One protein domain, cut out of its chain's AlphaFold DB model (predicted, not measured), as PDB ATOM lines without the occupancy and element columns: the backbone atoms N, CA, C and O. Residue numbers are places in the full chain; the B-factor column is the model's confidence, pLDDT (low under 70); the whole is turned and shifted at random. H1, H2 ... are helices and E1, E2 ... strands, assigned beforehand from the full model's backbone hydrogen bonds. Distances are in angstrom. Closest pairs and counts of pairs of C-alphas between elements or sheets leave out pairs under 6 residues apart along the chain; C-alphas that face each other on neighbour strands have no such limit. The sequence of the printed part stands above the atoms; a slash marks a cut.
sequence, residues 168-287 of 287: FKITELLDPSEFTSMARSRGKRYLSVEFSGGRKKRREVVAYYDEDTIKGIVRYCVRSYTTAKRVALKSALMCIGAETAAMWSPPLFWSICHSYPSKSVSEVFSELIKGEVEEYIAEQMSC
ATOM      1  N   PHE A 168      36.667 -50.094 -25.196       54.81
ATOM      2  CA  PHE A 168      37.066 -49.358 -23.999       54.81
ATOM      3  C   PHE A 168      38.031 -50.197 -23.156       54.81
ATOM      4  O   PHE A 168      37.890 -51.415 -23.042       54.81
ATOM      5  N   LYS A 169      39.032 -49.537 -22.561       54.66
ATOM      6  CA  LYS A 169      39.932 -50.154 -21.584       54.66
ATOM      7  C   LYS A 169      39.927 -49.297 -20.326       54.66
ATOM      8  O   LYS A 169      40.316 -48.134 -20.345       54.66
ATOM      9  N   ILE A 170      39.489 -49.886 -19.224       56.03
ATOM     10  CA  ILE A 170      39.512 -49.230 -17.918       56.03
ATOM     11  C   ILE A 170      40.967 -49.215 -17.453       56.03
ATOM     12  O   ILE A 170      41.604 -50.268 -17.413       56.03
ATOM     13  N   THR A 171      41.509 -48.033 -17.164       52.16
ATOM     14  CA  THR A 171      42.921 -47.904 -16.773       52.16
ATOM     15  C   THR A 171      43.131 -47.658 -15.295       52.16
ATOM     16  O   THR A 171      44.183 -48.035 -14.791       52.16
ATOM     17  N   GLU A 172      42.163 -47.067 -14.593       57.84
ATOM     18  CA  GLU A 172      42.340 -46.707 -13.188       57.84
ATOM     19  C   GLU A 172      40.984 -46.609 -12.477       57.84
ATOM     20  O   GLU A 172      40.099 -45.856 -12.900       57.84
ATOM     21  N   LEU A 173      40.821 -47.386 -11.401       53.88
ATOM     22  CA  LEU A 173      39.757 -47.156 -10.429       53.88
ATOM     23  C   LEU A 173      40.215 -45.980  -9.565       53.88
ATOM     24  O   LEU A 173      41.250 -46.083  -8.914       53.88
ATOM     25  N   LEU A 174      39.495 -44.859  -9.599       51.84
ATOM     26  CA  LEU A 174      39.814 -43.751  -8.706       51.84
ATOM     27  C   LEU A 174      39.211 -44.071  -7.342       51.84
ATOM     28  O   LEU A 174      38.023 -44.402  -7.252       51.84
ATOM     29  N   ASP A 175      40.023 -43.961  -6.293       46.88
ATOM     30  CA  ASP A 175      39.521 -44.041  -4.929       46.88
ATOM     31  C   ASP A 175      38.400 -43.011  -4.734       46.88
ATOM     32  O   ASP A 175      38.436 -41.927  -5.338       46.88
ATOM     33  N   PRO A 176      37.362 -43.339  -3.944       48.19
ATOM     34  CA  PRO A 176      36.282 -42.412  -3.662       48.19
ATOM     35  C   PRO A 176      36.879 -41.105  -3.141       48.19
ATOM     36  O   PRO A 176      37.428 -41.050  -2.048       48.19
ATOM     37  N   SER A 177      36.794 -40.054  -3.959       41.59
ATOM     38  CA  SER A 177      37.260 -38.724  -3.590       41.59
ATOM     39  C   SER A 177      36.574 -38.308  -2.290       41.59
ATOM     40  O   SER A 177      35.375 -38.025  -2.288       41.59
ATOM     41  N   GLU A 178      37.340 -38.214  -1.200       36.94
ATOM     42  CA  GLU A 178      36.897 -37.612   0.068       36.94
ATOM     43  C   GLU A 178      36.463 -36.143  -0.120       36.94
ATOM     44  O   GLU A 178      35.775 -35.560   0.715       36.94
ATOM     45  N   PHE A 179      36.783 -35.547  -1.272       37.84
ATOM     46  CA  PHE A 179      36.308 -34.241  -1.696       37.84
ATOM     47  C   PHE A 179      35.109 -34.356  -2.647       37.84
ATOM     48  O   PHE A 179      35.275 -34.432  -3.861       37.84
ATOM     49  N   THR A 180      33.888 -34.262  -2.110       37.81
ATOM     50  CA  THR A 180      32.911 -33.258  -2.577       37.81
ATOM     51  C   THR A 180      32.011 -32.828  -1.418       37.81
ATOM     52  O   THR A 180      31.110 -33.530  -0.970       37.81
ATOM     53  N   SER A 181      32.256 -31.614  -0.938       36.47
ATOM     54  CA  SER A 181      31.545 -30.925   0.135       36.47
ATOM     55  C   SER A 181      30.170 -30.390  -0.289       36.47
ATOM     56  O   SER A 181      29.889 -29.207  -0.103       36.47
ATOM     57  N   MET A 182      29.292 -31.213  -0.870       35.28
ATOM     58  CA  MET A 182      27.890 -30.823  -1.068       35.28
ATOM     59  C   MET A 182      26.950 -32.007  -0.861       35.28
ATOM     60  O   MET A 182      27.067 -33.038  -1.510       35.28
ATOM     61  N   ALA A 183      25.955 -31.822   0.004       41.31
ATOM     62  CA  ALA A 183      24.983 -32.813   0.475       41.31
ATOM     63  C   ALA A 183      24.120 -33.523  -0.606       41.31
ATOM     64  O   ALA A 183      23.177 -34.227  -0.263       41.31
ATOM     65  N   ARG A 184      24.419 -33.365  -1.904       46.47
ATOM     66  CA  ARG A 184      23.719 -33.994  -3.041       46.47
ATOM     67  C   ARG A 184      24.546 -35.055  -3.792       46.47
ATOM     68  O   ARG A 184      24.047 -35.608  -4.769       46.47
ATOM     69  N   SER A 185      25.788 -35.332  -3.385       47.47
ATOM     70  CA  SER A 185      26.695 -36.288  -4.058       47.47
ATOM     71  C   SER A 185      26.987 -37.575  -3.271       47.47
ATOM     72  O   SER A 185      27.860 -38.339  -3.679       47.47
ATOM     73  N   ARG A 186      26.257 -37.867  -2.184       43.66
ATOM     74  CA  ARG A 186      26.414 -39.139  -1.451       43.66
ATOM     75  C   ARG A 186      26.177 -40.329  -2.396       43.66
ATOM     76  O   ARG A 186      25.125 -40.405  -3.018       43.66
ATOM     77  N   GLY A 187      27.175 -41.209  -2.515       49.75
ATOM     78  CA  GLY A 187      27.115 -42.454  -3.294       49.75
ATOM     79  C   GLY A 187      27.707 -42.407  -4.709       49.75
ATOM     80  O   GLY A 187      27.742 -43.435  -5.378       49.75
ATOM     81  N   LYS A 188      28.197 -41.256  -5.194       53.31
ATOM     82  CA  LYS A 188      28.833 -41.185  -6.522       53.31
ATOM     83  C   LYS A 188      30.309 -41.536  -6.420       53.31
ATOM     84  O   LYS A 188      31.089 -40.769  -5.861       53.31
ATOM     85  N   ARG A 189      30.687 -42.678  -6.983       59.00
ATOM     86  CA  ARG A 189      32.090 -43.039  -7.191       59.00
ATOM     87  C   ARG A 189      32.507 -42.603  -8.598       59.00
ATOM     88  O   ARG A 189      31.657 -42.479  -9.478       59.00
ATOM     89  N   TYR A 190      33.785 -42.316  -8.812       67.31
ATOM     90  CA  TYR A 190      34.287 -41.811 -10.091       67.31
ATOM     91  C   TYR A 190      35.249 -42.823 -10.720       67.31
ATOM     92  O   TYR A 190      36.067 -43.413 -10.026       67.31
ATOM     93  N   LEU A 191      35.154 -43.034 -12.030       61.72
ATOM     94  CA  LEU A 191      36.015 -43.938 -12.793       61.72
ATOM     95  C   LEU A 191      36.731 -43.165 -13.881       61.72
ATOM     96  O   LEU A 191      36.100 -42.424 -14.631       61.72
ATOM     97  N   SER A 192      38.043 -43.359 -13.982       65.25
ATOM     98  CA  SER A 192      38.808 -42.860 -15.113       65.25
ATOM     99  C   SER A 192      38.733 -43.880 -16.250       65.25
ATOM    100  O   SER A 192      39.440 -44.891 -16.246       65.25
ATOM    101  N   VAL A 193      37.895 -43.604 -17.245       65.12
ATOM    102  CA  VAL A 193      37.718 -44.466 -18.419       65.12
ATOM    103  C   VAL A 193      38.600 -43.951 -19.556       65.12
ATOM    104  O   VAL A 193      38.553 -42.765 -19.891       65.12
ATOM    105  N   GLU A 194      39.428 -44.828 -20.138       61.38
ATOM    106  CA  GLU A 194      40.190 -44.517 -21.350       61.38
ATOM    107  C   GLU A 194      39.482 -45.107 -22.574       61.38
ATOM    108  O   GLU A 194      39.294 -46.321 -22.704       61.38
ATOM    109  N   PHE A 195      39.100 -44.223 -23.490       63.75
ATOM    110  CA  PHE A 195      38.493 -44.590 -24.761       63.75
ATOM    111  C   PHE A 195      39.593 -44.779 -25.804       63.75
ATOM    112  O   PHE A 195      40.413 -43.878 -26.022       63.75
ATOM    113  N   SER A 196      39.613 -45.945 -26.455       51.28
ATOM    114  CA  SER A 196      40.495 -46.232 -27.589       51.28
ATOM    115  C   SER A 196      39.692 -46.393 -28.881       51.28
ATOM    116  O   SER A 196      39.593 -47.483 -29.439       51.28
ATOM    117  N   GLY A 197      39.123 -45.285 -29.358       47.25
ATOM    118  CA  GLY A 197      38.523 -45.164 -30.687       47.25
ATOM    119  C   GLY A 197      39.378 -44.293 -31.611       47.25
ATOM    120  O   GLY A 197      39.502 -43.081 -31.428       47.25
ATOM    121  N   GLY A 198      40.003 -44.889 -32.630       63.06
ATOM    122  CA  GLY A 198      40.793 -44.155 -33.631       63.06
ATOM    123  C   GLY A 198      42.160 -43.638 -33.140       63.06
ATOM    124  O   GLY A 198      42.860 -44.305 -32.384       63.06
ATOM    125  N   ARG A 199      42.597 -42.461 -33.628       48.44
ATOM    126  CA  ARG A 199      43.958 -41.907 -33.394       48.44
ATOM    127  C   ARG A 199      44.137 -41.160 -32.063       48.44
ATOM    128  O   ARG A 199      45.230 -40.657 -31.812       48.44
ATOM    129  N   LYS A 200      43.097 -41.007 -31.239       52.88
ATOM    130  CA  LYS A 200      43.164 -40.205 -30.008       52.88
ATOM    131  C   LYS A 200      42.656 -41.000 -28.816       52.88
ATOM    132  O   LYS A 200      41.525 -41.462 -28.816       52.88
ATOM    133  N   LYS A 201      43.498 -41.089 -27.788       68.88
ATOM    134  CA  LYS A 201      43.122 -41.553 -26.455       68.88
ATOM    135  C   LYS A 201      42.445 -40.401 -25.720       68.88
ATOM    136  O   LYS A 201      42.985 -39.292 -25.700       68.88
ATOM    137  N   ARG A 202      41.280 -40.647 -25.125       68.75
ATOM    138  CA  ARG A 202      40.604 -39.685 -24.245       68.75
ATOM    139  C   ARG A 202      40.379 -40.332 -22.887       68.75
ATOM    140  O   ARG A 202      39.937 -41.474 -22.829       68.75
ATOM    141  N   ARG A 203      40.695 -39.596 -21.821       68.50
ATOM    142  CA  ARG A 203      40.428 -39.982 -20.432       68.50
ATOM    143  C   ARG A 203      39.221 -39.183 -19.951       68.50
ATOM    144  O   ARG A 203      39.251 -37.955 -20.023       68.50
ATOM    145  N   GLU A 204      38.166 -39.858 -19.512       71.81
ATOM    146  CA  GLU A 204      36.998 -39.209 -18.908       71.81
ATOM    147  C   GLU A 204      36.776 -39.716 -17.490       71.81
ATOM    148  O   GLU A 204      37.028 -40.880 -17.190       71.81
ATOM    149  N   VAL A 205      36.301 -38.822 -16.623       71.06
ATOM    150  CA  VAL A 205      35.905 -39.156 -15.257       71.06
ATOM    151  C   VAL A 205      34.397 -39.376 -15.256       71.06
ATOM    152  O   VAL A 205      33.628 -38.432 -15.439       71.06
ATOM    153  N   VAL A 206      33.975 -40.624 -15.075       72.00
ATOM    154  CA  VAL A 206      32.574 -41.041 -15.162       72.00
ATOM    155  C   VAL A 206      32.050 -41.374 -13.772       72.00
ATOM    156  O   VAL A 206      32.715 -42.063 -13.006       72.00
ATOM    157  N   ALA A 207      30.862 -40.877 -13.430       73.62
ATOM    158  CA  ALA A 207      30.204 -41.250 -12.184       73.62
ATOM    159  C   ALA A 207      29.578 -42.645 -12.310       73.62
ATOM    160  O   ALA A 207      28.894 -42.918 -13.299       73.62
ATOM    161  N   TYR A 208      29.751 -43.479 -11.288       79.50
ATOM    162  CA  TYR A 208      29.079 -44.763 -11.163       79.50
ATOM    163  C   TYR A 208      28.412 -44.930  -9.792       79.50
ATOM    164  O   TYR A 208      28.760 -44.264  -8.813       79.50
ATOM    165  N   TYR A 209      27.415 -45.803  -9.773       81.69
ATOM    166  CA  TYR A 209      26.598 -46.225  -8.649       81.69
ATOM    167  C   TYR A 209      27.100 -47.579  -8.145       81.69
ATOM    168  O   TYR A 209      27.542 -48.411  -8.938       81.69
ATOM    169  N   ASP A 210      27.029 -47.797  -6.834       85.31
ATOM    170  CA  ASP A 210      27.203 -49.132  -6.264       85.31
ATOM    171  C   ASP A 210      25.998 -50.034  -6.574       85.31
ATOM    172  O   ASP A 210      24.948 -49.576  -7.033       85.31
ATOM    173  N   GLU A 211      26.167 -51.336  -6.351       84.31
ATOM    174  CA  GLU A 211      25.157 -52.342  -6.683       84.31
ATOM    175  C   GLU A 211      23.815 -52.078  -5.980       84.31
ATOM    176  O   GLU A 211      22.758 -52.194  -6.602       84.31
ATOM    177  N   ASP A 212      23.847 -51.645  -4.719       86.81
ATOM    178  CA  ASP A 212      22.645 -51.333  -3.942       86.81
ATOM    179  C   ASP A 212      21.903 -50.116  -4.503       86.81
ATOM    180  O   ASP A 212      20.676 -50.128  -4.628       86.81
ATOM    181  N   THR A 213      22.632 -49.079  -4.921       85.88
ATOM    182  CA  THR A 213      22.042 -47.910  -5.582       85.88
ATOM    183  C   THR A 213      21.468 -48.280  -6.947       85.88
ATOM    184  O   THR A 213      20.383 -47.811  -7.295       85.88
ATOM    185  N   ILE A 214      22.147 -49.140  -7.720       85.69
ATOM    186  CA  ILE A 214      21.618 -49.662  -8.989       85.69
ATOM    187  C   ILE A 214      20.284 -50.378  -8.735       85.69
ATOM    188  O   ILE A 214      19.287 -50.035  -9.374       85.69
ATOM    189  N   LYS A 215      20.237 -51.308  -7.770       87.38
ATOM    190  CA  LYS A 215      19.011 -52.030  -7.384       87.38
ATOM    191  C   LYS A 215      17.908 -51.071  -6.945       87.38
ATOM    192  O   LYS A 215      16.795 -51.156  -7.455       87.38
ATOM    193  N   GLY A 216      18.220 -50.085  -6.103       88.19
ATOM    194  CA  GLY A 216      17.263 -49.068  -5.660       88.19
ATOM    195  C   GLY A 216      16.669 -48.240  -6.806       88.19
ATOM    196  O   GLY A 216      15.463 -47.981  -6.827       88.19
ATOM    197  N   ILE A 217      17.485 -47.863  -7.798       84.75
ATOM    198  CA  ILE A 217      17.011 -47.162  -9.002       84.75
ATOM    199  C   ILE A 217      16.100 -48.073  -9.834       84.75
ATOM    200  O   ILE A 217      15.027 -47.637 -10.257       84.75
ATOM    201  N   VAL A 218      16.496 -49.330 -10.062       86.31
ATOM    202  CA  VAL A 218      15.692 -50.298 -10.828       86.31
ATOM    203  C   VAL A 218      14.352 -50.549 -10.133       86.31
ATOM    204  O   VAL A 218      13.308 -50.411 -10.772       86.31
ATOM    205  N   ARG A 219      14.366 -50.796  -8.820       88.38
ATOM    206  CA  ARG A 219      13.178 -50.939  -7.968       88.38
ATOM    207  C   ARG A 219      12.219 -49.769  -8.124       88.38
ATOM    208  O   ARG A 219      11.030 -49.962  -8.378       88.38
ATOM    209  N   TYR A 220      12.734 -48.545  -7.999       87.69
ATOM    210  CA  TYR A 220      11.933 -47.332  -8.145       87.69
ATOM    211  C   TYR A 220      11.280 -47.247  -9.530       87.69
ATOM    212  O   TYR A 220      10.085 -46.958  -9.633       87.69
ATOM    213  N   CYS A 221      12.035 -47.535 -10.594       82.81
ATOM    214  CA  CYS A 221      11.526 -47.532 -11.964       82.81
ATOM    215  C   CYS A 221      10.424 -48.580 -12.172       82.81
ATOM    216  O   CYS A 221       9.373 -48.247 -12.723       82.81
ATOM    217  N   VAL A 222      10.627 -49.813 -11.697       84.19
ATOM    218  CA  VAL A 222       9.641 -50.900 -11.801       84.19
ATOM    219  C   VAL A 222       8.353 -50.520 -11.068       84.19
ATOM    220  O   VAL A 222       7.284 -50.528 -11.679       84.19
ATOM    221  N   ARG A 223       8.446 -50.091  -9.802       85.56
ATOM    222  CA  ARG A 223       7.278 -49.707  -8.985       85.56
ATOM    223  C   ARG A 223       6.534 -48.489  -9.536       85.56
ATOM    224  O   ARG A 223       5.304 -48.450  -9.528       85.56
ATOM    225  N   SER A 224       7.257 -47.496 -10.052       81.44
ATOM    226  CA  SER A 224       6.641 -46.316 -10.678       81.44
ATOM    227  C   SER A 224       5.883 -46.684 -11.957       81.44
ATOM    228  O   SER A 224       4.835 -46.115 -12.250       81.44
ATOM    229  N   TYR A 225       6.385 -47.656 -12.724       77.06
ATOM    230  CA  TYR A 225       5.750 -48.073 -13.974       77.06
ATOM    231  C   TYR A 225       4.505 -48.939 -13.741       77.06
ATOM    232  O   TYR A 225       3.495 -48.759 -14.428       77.06
ATOM    233  N   THR A 226       4.550 -49.855 -12.767       72.25
ATOM    234  CA  THR A 226       3.411 -50.726 -12.423       72.25
ATOM    235  C   THR A 226       2.236 -49.926 -11.876       72.25
ATOM    236  O   THR A 226       1.100 -50.118 -12.317       72.25
ATOM    237  N   THR A 227       2.512 -48.975 -10.984       73.06
ATOM    238  CA  THR A 227       1.493 -48.097 -10.394       73.06
ATOM    239  C   THR A 227       0.873 -47.152 -11.422       73.06
ATOM    240  O   THR A 227      -0.349 -47.025 -11.474       73.06
ATOM    241  N   ALA A 228       1.684 -46.530 -12.284       65.31
ATOM    242  CA  ALA A 228       1.199 -45.517 -13.220       65.31
ATOM    243  C   ALA A 228       0.360 -46.080 -14.376       65.31
ATOM    244  O   ALA A 228      -0.518 -45.382 -14.882       65.31
ATOM    245  N   LYS A 229       0.631 -47.310 -14.835       59.94
ATOM    246  CA  LYS A 229       0.024 -47.812 -16.076       59.94
ATOM    247  C   LYS A 229      -0.984 -48.948 -15.919       59.94
ATOM    248  O   LYS A 229      -1.653 -49.237 -16.903       59.94
ATOM    249  N   ARG A 230      -1.118 -49.605 -14.753       60.12
ATOM    250  CA  ARG A 230      -1.898 -50.867 -14.618       60.12
ATOM    251  C   ARG A 230      -1.603 -51.872 -15.752       60.12
ATOM    252  O   ARG A 230      -2.457 -52.658 -16.151       60.12
ATOM    253  N   VAL A 231      -0.410 -51.795 -16.333       57.78
ATOM    254  CA  VAL A 231      -0.001 -52.604 -17.478       57.78
ATOM    255  C   VAL A 231       0.571 -53.909 -16.942       57.78
ATOM    256  O   VAL A 231       1.229 -53.922 -15.900       57.78
ATOM    257  N   ALA A 232       0.323 -55.006 -17.657       62.53
ATOM    258  CA  ALA A 232       0.882 -56.305 -17.321       62.53
ATOM    259  C   ALA A 232       2.407 -56.207 -17.156       62.53
ATOM    260  O   ALA A 232       3.110 -55.660 -18.005       62.53
ATOM    261  N   LEU A 233       2.920 -56.774 -16.069       61.78
ATOM    262  CA  LEU A 233       4.325 -56.711 -15.661       61.78
ATOM    263  C   LEU A 233       5.301 -57.154 -16.773       61.78
ATOM    264  O   LEU A 233       6.359 -56.557 -16.959       61.78
ATOM    265  N   LYS A 234       4.888 -58.134 -17.592       61.19
ATOM    266  CA  LYS A 234       5.617 -58.591 -18.790       61.19
ATOM    267  C   LYS A 234       5.835 -57.489 -19.831       61.19
ATOM    268  O   LYS A 234       6.872 -57.459 -20.481       61.19
ATOM    269  N   SER A 235       4.884 -56.575 -19.992       62.56
ATOM    270  CA  SER A 235       5.008 -55.455 -20.928       62.56
ATOM    271  C   SER A 235       5.926 -54.357 -20.379       62.56
ATOM    272  O   SER A 235       6.613 -53.711 -21.160       62.56
ATOM    273  N   ALA A 236       5.999 -54.178 -19.054       58.66
ATOM    274  CA  ALA A 236       6.955 -53.257 -18.430       58.66
ATOM    275  C   ALA A 236       8.411 -53.722 -18.632       58.66
ATOM    276  O   ALA A 236       9.260 -52.913 -19.006       58.66
ATOM    277  N   LEU A 237       8.661 -55.031 -18.495       60.16
ATOM    278  CA  LEU A 237       9.940 -55.684 -18.817       60.16
ATOM    279  C   LEU A 237      10.392 -55.420 -20.263       60.16
ATOM    280  O   LEU A 237      11.561 -55.143 -20.499       60.16
ATOM    281  N   MET A 238       9.462 -55.443 -21.222       60.16
ATOM    282  CA  MET A 238       9.763 -55.204 -22.642       60.16
ATOM    283  C   MET A 238      10.026 -53.724 -22.975       60.16
ATOM    284  O   MET A 238      10.647 -53.429 -23.992       60.16
ATOM    285  N   CYS A 239       9.552 -52.778 -22.157       59.91
ATOM    286  CA  CYS A 239       9.709 -51.344 -22.429       59.91
ATOM    287  C   CYS A 239      11.012 -50.744 -21.875       59.91
ATOM    288  O   CYS A 239      11.473 -49.716 -22.378       59.91
ATOM    289  N   ILE A 240      11.606 -51.353 -20.847       66.19
ATOM    290  CA  ILE A 240      12.853 -50.879 -20.231       66.19
ATOM    291  C   ILE A 240      14.020 -51.672 -20.831       66.19
ATOM    292  O   ILE A 240      14.661 -52.483 -20.171       66.19
ATOM    293  N   GLY A 241      14.268 -51.468 -22.125       71.25
ATOM    294  CA  GLY A 241      15.457 -52.008 -22.784       71.25
ATOM    295  C   GLY A 241      16.740 -51.320 -22.303       71.25
ATOM    296  O   GLY A 241      16.712 -50.176 -21.836       71.25
ATOM    297  N   ALA A 242      17.882 -51.992 -22.475       63.62
ATOM    298  CA  ALA A 242      19.210 -51.443 -22.174       63.62
ATOM    299  C   ALA A 242      19.465 -50.092 -22.871       63.62
ATOM    300  O   ALA A 242      20.067 -49.190 -22.290       63.62
ATOM    301  N   GLU A 243      18.947 -49.926 -24.089       68.62
ATOM    302  CA  GLU A 243      19.017 -48.678 -24.854       68.62
ATOM    303  C   GLU A 243      18.257 -47.536 -24.166       68.62
ATOM    304  O   GLU A 243      18.768 -46.421 -24.041       68.62
ATOM    305  N   THR A 244      17.060 -47.813 -23.640       70.06
ATOM    306  CA  THR A 244      16.258 -46.835 -22.894       70.06
ATOM    307  C   THR A 244      16.970 -46.404 -21.615       70.06
ATOM    308  O   THR A 244      16.991 -45.218 -21.285       70.06
ATOM    309  N   ALA A 245      17.612 -47.343 -20.919       65.06
ATOM    310  CA  ALA A 245      18.385 -47.043 -19.721       65.06
ATOM    311  C   ALA A 245      19.627 -46.186 -20.014       65.06
ATOM    312  O   ALA A 245      19.882 -45.217 -19.292       65.06
ATOM    313  N   ALA A 246      20.352 -46.486 -21.099       65.06
ATOM    314  CA  ALA A 246      21.478 -45.679 -21.565       65.06
ATOM    315  C   ALA A 246      21.052 -44.244 -21.910       65.06
ATOM    316  O   ALA A 246      21.758 -43.289 -21.582       65.06
ATOM    317  N   MET A 247      19.866 -44.080 -22.507       69.81
ATOM    318  CA  MET A 247      19.306 -42.759 -22.797       69.81
ATOM    319  C   MET A 247      18.897 -41.984 -21.541       69.81
ATOM    320  O   MET A 247      19.065 -40.767 -21.499       69.81
ATOM    321  N   TRP A 248      18.310 -42.648 -20.542       69.44
ATOM    322  CA  TRP A 248      17.736 -41.966 -19.375       69.44
ATOM    323  C   TRP A 248      18.774 -41.621 -18.312       69.44
ATOM    324  O   TRP A 248      18.669 -40.584 -17.658       69.44
ATOM    325  N   SER A 249      19.773 -42.481 -18.126       78.75
ATOM    326  CA  SER A 249      20.805 -42.284 -17.116       78.75
ATOM    327  C   SER A 249      22.125 -42.879 -17.597       78.75
ATOM    328  O   SER A 249      22.438 -44.029 -17.280       78.75
ATOM    329  N   PRO A 250      22.946 -42.087 -18.312       77.69
ATOM    330  CA  PRO A 250      24.300 -42.496 -18.664       77.69
ATOM    331  C   PRO A 250      25.105 -43.028 -17.462       77.69
ATOM    332  O   PRO A 250      25.751 -44.062 -17.612       77.69
ATOM    333  N   PRO A 251      25.028 -42.438 -16.246       79.81
ATOM    334  CA  PRO A 251      25.706 -43.001 -15.078       79.81
ATOM    335  C   PRO A 251      25.242 -44.420 -14.728       79.81
ATOM    336  O   PRO A 251      26.069 -45.256 -14.383       79.81
ATOM    337  N   LEU A 252      23.945 -44.731 -14.847       80.06
ATOM    338  CA  LEU A 252      23.419 -46.072 -14.559       80.06
ATOM    339  C   LEU A 252      23.973 -47.108 -15.536       80.06
ATOM    340  O   LEU A 252      24.423 -48.168 -15.112       80.06
ATOM    341  N   PHE A 253      23.993 -46.766 -16.824       83.81
ATOM    342  CA  PHE A 253      24.576 -47.612 -17.858       83.81
ATOM    343  C   PHE A 253      26.044 -47.933 -17.557       83.81
ATOM    344  O   PHE A 253      26.420 -49.101 -17.501       83.81
ATOM    345  N   TRP A 254      26.850 -46.908 -17.264       80.69
ATOM    346  CA  TRP A 254      28.254 -47.099 -16.902       80.69
ATOM    347  C   TRP A 254      28.416 -47.969 -15.657       80.69
ATOM    348  O   TRP A 254      29.225 -48.894 -15.649       80.69
ATOM    349  N   SER A 255      27.604 -47.734 -14.629       83.25
ATOM    350  CA  SER A 255      27.637 -48.513 -13.385       83.25
ATOM    351  C   SER A 255      27.394 -50.002 -13.618       83.25
ATOM    352  O   SER A 255      28.055 -50.841 -13.009       83.25
ATOM    353  N   ILE A 256      26.481 -50.327 -14.532       84.06
ATOM    354  CA  ILE A 256      26.145 -51.703 -14.893       84.06
ATOM    355  C   ILE A 256      27.275 -52.358 -15.686       84.06
ATOM    356  O   ILE A 256      27.698 -53.453 -15.326       84.06
ATOM    357  N   CYS A 257      27.827 -51.670 -16.691       83.75
ATOM    358  CA  CYS A 257      28.988 -52.165 -17.440       83.75
ATOM    359  C   CYS A 257      30.180 -52.480 -16.521       83.75
ATOM    360  O   CYS A 257      30.916 -53.433 -16.760       83.75
ATOM    361  N   HIS A 258      30.366 -51.680 -15.469       80.06
ATOM    362  CA  HIS A 258      31.456 -51.857 -14.514       80.06
ATOM    363  C   HIS A 258      31.200 -52.953 -13.483       80.06
ATOM    364  O   HIS A 258      32.116 -53.711 -13.174       80.06
ATOM    365  N   SER A 259      29.984 -53.034 -12.946       84.56
ATOM    366  CA  SER A 259      29.651 -54.010 -11.901       84.56
ATOM    367  C   SER A 259      29.530 -55.431 -12.461       84.56
ATOM    368  O   SER A 259      29.751 -56.398 -11.738       84.56
ATOM    369  N   TYR A 260      29.235 -55.564 -13.759       86.12
ATOM    370  CA  TYR A 260      28.990 -56.847 -14.418       86.12
ATOM    371  C   TYR A 260      29.781 -56.975 -15.734       86.12
ATOM    372  O   TYR A 260      29.188 -57.090 -16.808       86.12
ATOM    373  N   PRO A 261      31.126 -56.988 -15.687       85.81
ATOM    374  CA  PRO A 261      31.966 -56.926 -16.888       85.81
ATOM    375  C   PRO A 261      31.859 -58.166 -17.793       85.81
ATOM    376  O   PRO A 261      32.253 -58.113 -18.955       85.81
ATOM    377  N   SER A 262      31.355 -59.289 -17.272       88.94
ATOM    378  CA  SER A 262      31.195 -60.547 -18.010       88.94
ATOM    379  C   SER A 262      29.827 -60.713 -18.672       88.94
ATOM    380  O   SER A 262      29.627 -61.696 -19.380       88.94
ATOM    381  N   LYS A 263      28.877 -59.808 -18.413       89.31
ATOM    382  CA  LYS A 263      27.499 -59.905 -18.904       89.31
ATOM    383  C   LYS A 263      27.185 -58.757 -19.848       89.31
ATOM    384  O   LYS A 263      27.733 -57.662 -19.736       89.31
ATOM    385  N   SER A 264      26.262 -58.991 -20.777       88.44
ATOM    386  CA  SER A 264      25.738 -57.890 -21.585       88.44
ATOM    387  C   SER A 264      24.848 -56.983 -20.726       88.44
ATOM    388  O   SER A 264      24.147 -57.454 -19.833       88.44
ATOM    389  N   VAL A 265      24.808 -55.679 -21.018       83.75
ATOM    390  CA  VAL A 265      23.948 -54.728 -20.281       83.75
ATOM    391  C   VAL A 265      22.478 -55.167 -20.307       83.75
ATOM    392  O   VAL A 265      21.778 -55.052 -19.305       83.75
ATOM    393  N   SER A 266      22.020 -55.723 -21.434       83.31
ATOM    394  CA  SER A 266      20.658 -56.250 -21.584       83.31
ATOM    395  C   SER A 266      20.373 -57.428 -20.656       83.31
ATOM    396  O   SER A 266      19.282 -57.513 -20.096       83.31
ATOM    397  N   GLU A 267      21.334 -58.334 -20.493       87.94
ATOM    398  CA  GLU A 267      21.219 -59.489 -19.603       87.94
ATOM    399  C   GLU A 267      21.144 -59.036 -18.144       87.94
ATOM    400  O   GLU A 267      20.222 -59.423 -17.431       87.94
ATOM    401  N   VAL A 268      22.029 -58.122 -17.735       88.25
ATOM    402  CA  VAL A 268      22.042 -57.578 -16.369       88.25
ATOM    403  C   VAL A 268      20.738 -56.853 -16.046       88.25
ATOM    404  O   VAL A 268      20.152 -57.076 -14.989       88.25
ATOM    405  N   PHE A 269      20.249 -56.002 -16.953       85.50
ATOM    406  CA  PHE A 269      18.965 -55.327 -16.752       85.50
ATOM    407  C   PHE A 269      17.817 -56.324 -16.639       85.50
ATOM    408  O   PHE A 269      16.950 -56.151 -15.788       85.50
ATOM    409  N   SER A 270      17.820 -57.368 -17.468       85.75
ATOM    410  CA  SER A 270      16.782 -58.398 -17.429       85.75
ATOM    411  C   SER A 270      16.778 -59.137 -16.093       85.75
ATOM    412  O   SER A 270      15.710 -59.336 -15.523       85.75
ATOM    413  N   GLU A 271      17.950 -59.492 -15.561       90.75
ATOM    414  CA  GLU A 271      18.081 -60.130 -14.246       90.75
ATOM    415  C   GLU A 271      17.627 -59.210 -13.108       90.75
ATOM    416  O   GLU A 271      16.817 -59.623 -12.278       90.75
ATOM    417  N   LEU A 272      18.091 -57.954 -13.092       89.94
ATOM    418  CA  LEU A 272      17.731 -56.979 -12.059       89.94
ATOM    419  C   LEU A 272      16.230 -56.675 -12.067       89.94
ATOM    420  O   LEU A 272      15.588 -56.685 -11.019       89.94
ATOM    421  N   ILE A 273      15.652 -56.436 -13.248       87.75
ATOM    422  CA  ILE A 273      14.216 -56.170 -13.377       87.75
ATOM    423  C   ILE A 273      13.420 -57.406 -12.963       87.75
ATOM    424  O   ILE A 273      12.430 -57.259 -12.254       87.75
ATOM    425  N   LYS A 274      13.831 -58.609 -13.384       88.38
ATOM    426  CA  LYS A 274      13.148 -59.854 -13.021       88.38
ATOM    427  C   LYS A 274      13.131 -60.064 -11.506       88.38
ATOM    428  O   LYS A 274      12.061 -60.345 -10.975       88.38
ATOM    429  N   GLY A 275      14.260 -59.862 -10.825       90.75
ATOM    430  CA  GLY A 275      14.332 -59.970  -9.365       90.75
ATOM    431  C   GLY A 275      13.394 -58.992  -8.653       90.75
ATOM    432  O   GLY A 275      12.602 -59.398  -7.810       90.75
ATOM    433  N   GLU A 276      13.399 -57.720  -9.058       90.56
ATOM    434  CA  GLU A 276      12.531 -56.688  -8.466       90.56
ATOM    435  C   GLU A 276      11.038 -56.914  -8.761       90.56
ATOM    436  O   GLU A 276      10.163 -56.592  -7.957       90.56
ATOM    437  N   VAL A 277      10.729 -57.491  -9.922       85.94
ATOM    438  CA  VAL A 277       9.382 -57.921 -10.309       85.94
ATOM    439  C   VAL A 277       8.889 -59.067  -9.426       85.94
ATOM    440  O   VAL A 277       7.747 -59.029  -8.970       85.94
ATOM    441  N   GLU A 278       9.724 -60.078  -9.195       89.81
ATOM    442  CA  GLU A 278       9.396 -61.227  -8.346       89.81
ATOM    443  C   GLU A 278       9.196 -60.797  -6.886       89.81
ATOM    444  O   GLU A 278       8.197 -61.180  -6.277       89.81
ATOM    445  N   GLU A 279      10.069 -59.927  -6.367       91.69
ATOM    446  CA  GLU A 279       9.939 -59.324  -5.032       91.69
ATOM    447  C   GLU A 279       8.627 -58.534  -4.907       91.69
ATOM    448  O   GLU A 279       7.871 -58.722  -3.954       91.69
ATOM    449  N   TYR A 280       8.287 -57.719  -5.910       86.94
ATOM    450  CA  TYR A 280       7.034 -56.961  -5.917       86.94
ATOM    451  C   TYR A 280       5.785 -57.858  -5.947       86.94
ATOM    452  O   TYR A 280       4.819 -57.585  -5.238       86.94
ATOM    453  N   ILE A 281       5.774 -58.934  -6.746       86.69
ATOM    454  CA  ILE A 281       4.653 -59.893  -6.752       86.69
ATOM    455  C   ILE A 281       4.522 -60.561  -5.380       86.69
ATOM    456  O   ILE A 281       3.407 -60.688  -4.875       86.69
ATOM    457  N   ALA A 282       5.638 -60.968  -4.771       92.19
ATOM    458  CA  ALA A 282       5.633 -61.587  -3.449       92.19
ATOM    459  C   ALA A 282       5.054 -60.642  -2.379       92.19
ATOM    460  O   ALA A 282       4.201 -61.067  -1.599       92.19
ATOM    461  N   GLU A 283       5.428 -59.356  -2.396       91.81
ATOM    462  CA  GLU A 283       4.853 -58.327  -1.514       91.81
ATOM    463  C   GLU A 283       3.330 -58.201  -1.691       91.81
ATOM    464  O   GLU A 283       2.598 -58.143  -0.702       91.81
ATOM    465  N   GLN A 284       2.833 -58.206  -2.934       87.00
ATOM    466  CA  GLN A 284       1.395 -58.098  -3.218       87.00
ATOM    467  C   GLN A 284       0.598 -59.331  -2.782       87.00
ATOM    468  O   GLN A 284      -0.552 -59.188  -2.392       87.00
ATOM    469  N   MET A 285       1.188 -60.527  -2.845       91.12
ATOM    470  CA  MET A 285       0.534 -61.770  -2.412       91.12
ATOM    471  C   MET A 285       0.555 -61.959  -0.889       91.12
ATOM    472  O   MET A 285      -0.179 -62.794  -0.368       91.12
ATOM    473  N   SER A 286       1.424 -61.227  -0.186       94.25
ATOM    474  CA  SER A 286       1.518 -61.248   1.278       94.25
ATOM    475  C   SER A 286       0.534 -60.305   1.983       94.25
ATOM    476  O   SER A 286       0.351 -60.430   3.194       94.25
ATOM    477  N   CYS A 287      -0.073 -59.376   1.235       80.38
ATOM    478  CA  CYS A 287      -1.088 -58.429   1.705       80.38
ATOM    479  C   CYS A 287      -2.500 -58.966   1.442       80.38
ATOM    480  O   CYS A 287      -3.377 -58.718   2.298       80.38
TER     481      CYS A 287
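This is residues 168 to 287 of the 287 residues of the protein "Hypothetical protein" of Amorphochlora amoebiformis (UniProt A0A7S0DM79). A strongly twisted sheet of three strands, E1 E2 E3, makes one end of the domain, and five helices make the rest: H4 packs on one face of the sheet, over E2 and E3, the short H3 folds back against H4 as a helical hairpin, and the long helices H1 and H5 run away from the sheet and cross, with the short H2 beside H5. The long loop between E1 and E2 sticks out with residues 181 to 186, and residues 282 to 287 stick out at the end of the chain. The printed part has 120 residues, with three named strands and then five named helices; the sheet's order is E1 E2 E3, antiparallel, and the class is mixed, helices and strands. It is only just loose, close to compact, with a radius of gyration of the C-alphas of 16.8 A and spans of 53 by 36 by 23 A.

E1, residues 168 to 173, begins at C-alpha 168 (37.066, -49.358, -23.999) and is 14.0 A long. E2, residues 189 to 197, is 24.5 A long, and E3, residues 200 to 208, 24.0 A. H1, residues 211 to 229, begins at C-alpha 211 (25.157, -52.342, -6.683) and is 27.2 A long. H2 is residues 233 to 239, H3 residues 242 to 248 and H4 residues 250 to 259. H5, residues 265 to 286, is 31.8 A long and ends at C-alpha 286 (1.518, -61.248, 1.278).

The strands form a meander, each the antiparallel neighbour of the one before. In the hairpin E1 and E2, N 169 and O 194 are within hydrogen-bond range at 3.2 A; in the hairpin E2 and E3, N 191 and O 206 are at 2.8 A. H4 is on one face of the sheet, two layers, at a height over the sheet of 8.4 A, over E2 and E3 and across the strands, at 88 degrees to E2 on the local plane. H3 and H4 form a helical hairpin and touch, closest at the C-alphas of Ala 246 and Phe 253, 5.2 A. H1 touches H4 with residues 211 to 214 alone, the closest C-alphas being those of Ile 214 and Leu 252, 6.9 A. H1 and H5 touch at a steep tilt of 62 degrees, the same way, closest at the C-alphas of Arg 219 and Glu 276, 5.8 A. H2 and H5 touch at a shallow tilt of 24 degrees, opposite ways, with the C-alphas of Leu 237 and Ile 273 closest at 6.9 A. H1 and H3 are apart. In H1, H2, H3, H4 and H5 every O i to N i+4 pair is within hydrogen-bond range.

The two C-alphas farthest apart, those of Arg 199 and Cys 287, are 59.4 A from each other. The printed part has no cut and ends at the chain's last residue. The link E1 to E2, 15 residues, is long, and the other links are tight. The mean pLDDT of the printed part is 71.3, and 55 residues are under 70, among them residues 168 to 203 and 228 to 240.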